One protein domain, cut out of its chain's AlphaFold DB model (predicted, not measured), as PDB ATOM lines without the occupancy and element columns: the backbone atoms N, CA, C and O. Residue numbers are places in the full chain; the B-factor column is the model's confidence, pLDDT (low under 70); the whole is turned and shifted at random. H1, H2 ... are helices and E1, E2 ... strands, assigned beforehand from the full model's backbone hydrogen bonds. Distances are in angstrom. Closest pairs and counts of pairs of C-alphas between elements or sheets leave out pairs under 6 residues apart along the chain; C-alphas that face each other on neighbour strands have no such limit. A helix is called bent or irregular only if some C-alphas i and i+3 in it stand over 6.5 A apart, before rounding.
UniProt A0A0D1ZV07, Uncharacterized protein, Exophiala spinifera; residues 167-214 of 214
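AT A GLANCE: This is residues 167 to 214 of the 214 residues of an uncharacterized protein of Exophiala spinifera (UniProt A0A0D1ZV07). A small three-stranded antiparallel sheet, E1 to E3, makes a head at one end of one long helix, H1, which sticks out from it with residues 189 to 207 and makes most of the length. Beyond H1 a short tail, residues 208 to 214, carries on away from the head. The printed part has 48 residues, with three named strands and then one named helix along the chain, E1 E2 E3 H1, and its class is mixed, helices and strands. It is extended, a rod with a radius of gyration of the C-alphas of 17.3 A and spans of 53 by 18 by 10 A.

HOW THE PARTS SIT: From the first printed residue, E1, residues 167 to 169, and E2, residues 175 to 178, form a hairpin, antiparallel at 159 degrees, with N 168 and O 177 2.9 A apart, within hydrogen-bond range. E2 and E3, residues 181 to 184, form a second hairpin, antiparallel at 151 degrees, with N 183 and O 176 2.8 A apart, also within hydrogen-bond range. The three strands are a meander, each the antiparallel neighbour of the one before. E1 and E3 are the edge strands and are apart. H1, residues 185 to 207, is on the sheet but only grazes it with residues 185 to 188; the closest C-alphas of E2 and H1 are those of Ile 175 and Leu 185, 5.6 A apart. In H1 every O i to N i+4 pair is within hydrogen-bond range.

IN THESE COORDINATES: E1 begins at C-alpha 167, (61.701, -20.354, 14.034), and is 6.9 A long from first to last C-alpha. E2 measures 9.5 A and E3 9.7 A. H1 runs 32.0 A from C-alpha 185, (50.413, -24.885, 17.582), to C-alpha 207, (36.091, -38.678, -7.451), and is not bent.

THE WHOLE: The two C-alphas farthest apart are those of Arg 171 and Ala 214, 53.5 A. Residues 189 to 214, of which 189 to 207 belong to H1, stand free. The printed part has no cut, and its three links, E1 to E2, E2 to E3 and E3 to H1, are tight. Ala 214 is the chain's last residue. The mean pLDDT of the printed part is 84.2, with residue 180 and residues 210 to 214 under 70.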
ATOM      1  N   MET A 167      62.772 -19.806  13.222       74.50
ATOM      2  CA  MET A 167      61.701 -20.354  14.034       74.50
ATOM      3  C   MET A 167      62.186 -20.573  15.465       74.50
ATOM      4  O   MET A 167      63.130 -21.324  15.707       74.50
ATOM      5  N   THR A 168      61.525 -19.916  16.416       78.06
ATOM      6  CA  THR A 168      61.766 -20.096  17.854       78.06
ATOM      7  C   THR A 168      60.500 -20.611  18.528       78.06
ATOM      8  O   THR A 168      59.400 -20.388  18.033       78.06
ATOM      9  N   TRP A 169      60.649 -21.338  19.632       85.88
ATOM     10  CA  TRP A 169      59.533 -21.931  20.371       85.88
ATOM     11  C   TRP A 169      59.323 -21.181  21.684       85.88
ATOM     12  O   TRP A 169      60.297 -20.770  22.324       85.88
ATOM     13  N   SER A 170      58.069 -21.019  22.100       87.94
ATOM     14  CA  SER A 170      57.749 -20.623  23.471       87.94
ATOM     15  C   SER A 170      58.262 -21.669  24.467       87.94
ATOM     16  O   SER A 170      58.490 -22.829  24.123       87.94
ATOM     17  N   ARG A 171      58.462 -21.268  25.729       83.44
ATOM     18  CA  ARG A 171      58.980 -22.178  26.772       83.44
ATOM     19  C   ARG A 171      58.079 -23.385  27.032       83.44
ATOM     20  O   ARG A 171      58.587 -24.432  27.412       83.44
ATOM     21  N   ASP A 172      56.774 -23.211  26.873       88.12
ATOM     22  CA  ASP A 172      55.765 -24.265  26.997       88.12
ATOM     23  C   ASP A 172      55.626 -25.116  25.721       88.12
ATOM     24  O   ASP A 172      55.002 -26.171  25.757       88.12
ATOM     25  N   GLY A 173      56.236 -24.699  24.606       85.38
ATOM     26  CA  GLY A 173      56.147 -25.378  23.314       85.38
ATOM     27  C   GLY A 173      54.798 -25.221  22.604       85.38
ATOM     28  O   GLY A 173      54.593 -25.844  21.563       85.38
ATOM     29  N   GLU A 174      53.882 -24.402  23.127       90.62
ATOM     30  CA  GLU A 174      52.546 -24.222  22.548       90.62
ATOM     31  C   GLU A 174      52.510 -23.200  21.405       90.62
ATOM     32  O   GLU A 174      51.572 -23.200  20.604       90.62
ATOM     33  N   ILE A 175      53.520 -22.333  21.309       90.25
ATOM     34  CA  ILE A 175      53.584 -21.237  20.345       90.25
ATOM     35  C   ILE A 175      54.888 -21.322  19.558       90.25
ATOM     36  O   ILE A 175      55.989 -21.400  20.107       90.25
ATOM     37  N   ILE A 176      54.747 -21.250  18.238       88.88
ATOM     38  CA  ILE A 176      55.855 -21.067  17.314       88.88
ATOM     39  C   ILE A 176      55.955 -19.580  16.981       88.88
ATOM     40  O   ILE A 176      54.999 -18.976  16.500       88.88
ATOM     41  N   TYR A 177      57.134 -19.001  17.187       84.31
ATOM     42  CA  TYR A 177      57.467 -17.659  16.732       84.31
ATOM     43  C   TYR A 177      58.228 -17.745  15.414       84.31
ATOM     44  O   TYR A 177      59.385 -18.175  15.381       84.31
ATOM     45  N   TYR A 178      57.589 -17.300  14.338       79.12
ATOM     46  CA  TYR A 178      58.181 -17.228  13.007       79.12
ATOM     47  C   TYR A 178      58.237 -15.771  12.554       79.12
ATOM     48  O   TYR A 178      57.202 -15.129  12.407       79.12
ATOM     49  N   HIS A 179      59.442 -15.219  12.385       70.38
ATOM     50  CA  HIS A 179      59.645 -13.796  12.053       70.38
ATOM     51  C   HIS A 179      58.821 -12.816  12.918       70.38
ATOM     52  O   HIS A 179      58.265 -11.830  12.436       70.38
ATOM     53  N   GLY A 180      58.711 -13.105  14.219       69.31
ATOM     54  CA  GLY A 180      57.955 -12.287  15.174       69.31
ATOM     55  C   GLY A 180      56.435 -12.478  15.140       69.31
ATOM     56  O   GLY A 180      55.745 -11.882  15.960       69.31
ATOM     57  N   LEU A 181      55.905 -13.316  14.243       75.44
ATOM     58  CA  LEU A 181      54.514 -13.758  14.288       75.44
ATOM     59  C   LEU A 181      54.375 -14.892  15.300       75.44
ATOM     60  O   LEU A 181      55.088 -15.891  15.214       75.44
ATOM     61  N   SER A 182      53.439 -14.729  16.232       85.44
ATOM     62  CA  SER A 182      53.024 -15.773  17.167       85.44
ATOM     63  C   SER A 182      52.003 -16.684  16.488       85.44
ATOM     64  O   SER A 182      50.935 -16.230  16.073       85.44
ATOM     65  N   ILE A 183      52.351 -17.961  16.336       89.62
ATOM     66  CA  ILE A 183      51.510 -18.985  15.717       89.62
ATOM     67  C   ILE A 183      51.212 -20.059  16.773       89.62
ATOM     68  O   ILE A 183      52.100 -20.853  17.096       89.62
ATOM     69  N   PRO A 184      49.977 -20.127  17.305       92.19
ATOM     70  CA  PRO A 184      49.586 -21.191  18.221       92.19
ATOM     71  C   PRO A 184      49.622 -22.554  17.523       92.19
ATOM     72  O   PRO A 184      49.032 -22.740  16.454       92.19
ATOM     73  N   LEU A 185      50.259 -23.543  18.146       91.19
ATOM     74  CA  LEU A 185      50.413 -24.885  17.582       91.19
ATOM     75  C   LEU A 185      49.056 -25.577  17.373       91.19
ATOM     76  O   LEU A 185      48.858 -26.294  16.392       91.19
ATOM     77  N   ASN A 186      48.085 -25.295  18.248       92.31
ATOM     78  CA  ASN A 186      46.712 -25.779  18.107       92.31
ATOM     79  C   ASN A 186      46.051 -25.286  16.812       92.31
ATOM     80  O   ASN A 186      45.351 -26.062  16.165       92.31
ATOM     81  N   SER A 187      46.321 -24.046  16.395       89.75
ATOM     82  CA  SER A 187      45.810 -23.494  15.135       89.75
ATOM     83  C   SER A 187      46.428 -24.184  13.918       89.75
ATOM     84  O   SER A 187      45.732 -24.459  12.942       89.75
ATOM     85  N   VAL A 188      47.720 -24.520  13.980       88.94
ATOM     86  CA  VAL A 188      48.386 -25.301  12.923       88.94
ATOM     87  C   VAL A 188      47.774 -26.698  12.836       88.94
ATOM     88  O   VAL A 188      47.444 -27.166  11.747       88.94
ATOM     89  N   ARG A 189      47.553 -27.352  13.982       91.56
ATOM     90  CA  ARG A 189      46.931 -28.680  14.038       91.56
ATOM     91  C   ARG A 189      45.510 -28.670  13.479       91.56
ATOM     92  O   ARG A 189      45.187 -29.526  12.659       91.56
ATOM     93  N   SER A 190      44.680 -27.702  13.871       93.25
ATOM     94  CA  SER A 190      43.314 -27.580  13.352       93.25
ATOM     95  C   SER A 190      43.298 -27.284  11.854       93.25
ATOM     96  O   SER A 190      42.471 -27.835  11.136       93.25
ATOM     97  N   MET A 191      44.233 -26.461  11.364       94.25
ATOM     98  CA  MET A 191      44.374 -26.179   9.936       94.25
ATOM     99  C   MET A 191      44.698 -27.450   9.142       94.25
ATOM    100  O   MET A 191      44.105 -27.673   8.090       94.25
ATOM    101  N   ILE A 192      45.620 -28.288   9.631       93.31
ATOM    102  CA  ILE A 192      45.973 -29.552   8.969       93.31
ATOM    103  C   ILE A 192      44.767 -30.495   8.938       93.31
ATOM    104  O   ILE A 192      44.420 -30.985   7.867       93.31
ATOM    105  N   ILE A 193      44.108 -30.707  10.082       95.69
ATOM    106  CA  ILE A 193      42.937 -31.594  10.182       95.69
ATOM    107  C   ILE A 193      41.826 -31.121   9.237       95.69
ATOM    108  O   ILE A 193      41.355 -31.901   8.417       95.69
ATOM    109  N   SER A 194      41.492 -29.830   9.266       95.00
ATOM    110  CA  SER A 194      40.452 -29.260   8.405       95.00
ATOM    111  C   SER A 194      40.775 -29.398   6.911       95.00
ATOM    112  O   SER A 194      39.879 -29.642   6.105       95.00
ATOM    113  N   ASN A 195      42.049 -29.279   6.515       94.44
ATOM    114  CA  ASN A 195      42.445 -29.506   5.123       94.44
ATOM    115  C   ASN A 195      42.320 -30.976   4.711       94.44
ATOM    116  O   ASN A 195      41.938 -31.238   3.572       94.44
ATOM    117  N   ILE A 196      42.615 -31.919   5.609       95.50
ATOM    118  CA  ILE A 196      42.432 -33.354   5.348       95.50
ATOM    119  C   ILE A 196      40.946 -33.669   5.185       95.50
ATOM    120  O   ILE A 196      40.574 -34.259   4.177       95.50
ATOM    121  N   GLU A 197      40.098 -33.213   6.108       95.31
ATOM    122  CA  GLU A 197      38.643 -33.420   6.044       95.31
ATOM    123  C   GLU A 197      38.057 -32.853   4.747       95.31
ATOM    124  O   GLU A 197      37.287 -33.513   4.055       95.31
ATOM    125  N   ARG A 198      38.483 -31.645   4.360       93.44
ATOM    126  CA  ARG A 198      38.058 -31.018   3.106       93.44
ATOM    127  C   ARG A 198      38.560 -31.777   1.876       93.44
ATOM    128  O   ARG A 198      37.850 -31.852   0.875       93.44
ATOM    129  N   ALA A 199      39.777 -32.318   1.922       93.75
ATOM    130  CA  ALA A 199      40.314 -33.142   0.845       93.75
ATOM    131  C   ALA A 199      39.573 -34.484   0.732       93.75
ATOM    132  O   ALA A 199      39.268 -34.902  -0.383       93.75
ATOM    133  N   GLU A 200      39.235 -35.125   1.855       93.50
ATOM    134  CA  GLU A 200      38.389 -36.321   1.886       93.50
ATOM    135  C   GLU A 200      36.997 -36.030   1.333       93.50
ATOM    136  O   GLU A 200      36.528 -36.762   0.468       93.50
ATOM    137  N   GLU A 201      36.350 -34.946   1.763       91.94
ATOM    138  CA  GLU A 201      35.031 -34.558   1.257       91.94
ATOM    139  C   GLU A 201      35.056 -34.356  -0.264       91.94
ATOM    140  O   GLU A 201      34.195 -34.873  -0.978       91.94
ATOM    141  N   LEU A 202      36.073 -33.656  -0.779       92.06
ATOM    142  CA  LEU A 202      36.267 -33.472  -2.218       92.06
ATOM    143  C   LEU A 202      36.514 -34.801  -2.941       92.06
ATOM    144  O   LEU A 202      35.955 -35.017  -4.013       92.06
ATOM    145  N   LEU A 203      37.313 -35.700  -2.367       91.44
ATOM    146  CA  LEU A 203      37.566 -37.021  -2.939       91.44
ATOM    147  C   LEU A 203      36.280 -37.857  -3.006       91.44
ATOM    148  O   LEU A 203      35.968 -38.425  -4.053       91.44
ATOM    149  N   TRP A 204      35.502 -37.894  -1.924       88.31
ATOM    150  CA  TRP A 204      34.246 -38.640  -1.869       88.31
ATOM    151  C   TRP A 204      33.194 -38.075  -2.825       88.31
ATOM    152  O   TRP A 204      32.541 -38.829  -3.549       88.31
ATOM    153  N   ARG A 205      33.068 -36.747  -2.878       86.06
ATOM    154  CA  ARG A 205      32.074 -36.065  -3.710       86.06
ATOM    155  C   ARG A 205      32.422 -36.099  -5.197       86.06
ATOM    156  O   ARG A 205      31.581 -36.475  -6.007       86.06
ATOM    157  N   GLU A 206      33.645 -35.718  -5.560       86.00
ATOM    158  CA  GLU A 206      34.029 -35.452  -6.956       86.00
ATOM    159  C   GLU A 206      34.670 -36.661  -7.653       86.00
ATOM    160  O   GLU A 206      34.562 -36.803  -8.871       86.00
ATOM    161  N   LEU A 207      35.341 -37.541  -6.900       80.31
ATOM    162  CA  LEU A 207      36.091 -38.678  -7.451       80.31
ATOM    163  C   LEU A 207      35.376 -40.016  -7.246       80.31
ATOM    164  O   LEU A 207      35.356 -40.835  -8.159       80.31
ATOM    165  N   MET A 208      34.786 -40.230  -6.067       83.38
ATOM    166  CA  MET A 208      34.115 -41.492  -5.720       83.38
ATOM    167  C   MET A 208      32.592 -41.451  -5.928       83.38
ATOM    168  O   MET A 208      31.935 -42.485  -5.822       83.38
ATOM    169  N   TRP A 209      32.035 -40.273  -6.233       74.38
ATOM    170  CA  TRP A 209      30.629 -40.024  -6.600       74.38
ATOM    171  C   TRP A 209      29.607 -40.598  -5.606       74.38
ATOM    172  O   TRP A 209      28.484 -40.946  -5.972       74.38
ATOM    173  N   THR A 210      29.969 -40.685  -4.323       69.69
ATOM    174  CA  THR A 210      29.138 -41.331  -3.292       69.69
ATOM    175  C   THR A 210      27.926 -40.496  -2.869       69.69
ATOM    176  O   THR A 210      27.087 -40.971  -2.111       69.69
ATOM    177  N   SER A 211      27.800 -39.264  -3.362       58.56
ATOM    178  CA  SER A 211      26.701 -38.336  -3.060       58.56
ATOM    179  C   SER A 211      25.485 -38.433  -4.001       58.56
ATOM    180  O   SER A 211      24.528 -37.694  -3.801       58.56
ATOM    181  N   ASN A 212      25.482 -39.347  -4.983       53.12
ATOM    182  CA  ASN A 212      24.369 -39.560  -5.931       53.12
ATOM    183  C   ASN A 212      23.639 -40.907  -5.733       53.12
ATOM    184  O   ASN A 212      23.295 -41.583  -6.701       53.12
ATOM    185  N   LEU A 213      23.402 -41.317  -4.486       50.22
ATOM    186  CA  LEU A 213      22.499 -42.432  -4.170       50.22
ATOM    187  C   LEU A 213      21.358 -41.924  -3.280       50.22
ATOM    188  O   LEU A 213      21.331 -42.172  -2.076       50.22
ATOM    189  N   ALA A 214      20.441 -41.184  -3.900       43.75
ATOM    190  CA  ALA A 214      19.078 -40.958  -3.433       43.75
ATOM    191  C   ALA A 214      18.124 -41.280  -4.587       43.75
ATOM    192  O   ALA A 214      18.441 -40.864  -5.726       43.75
TER     193      ALA A 214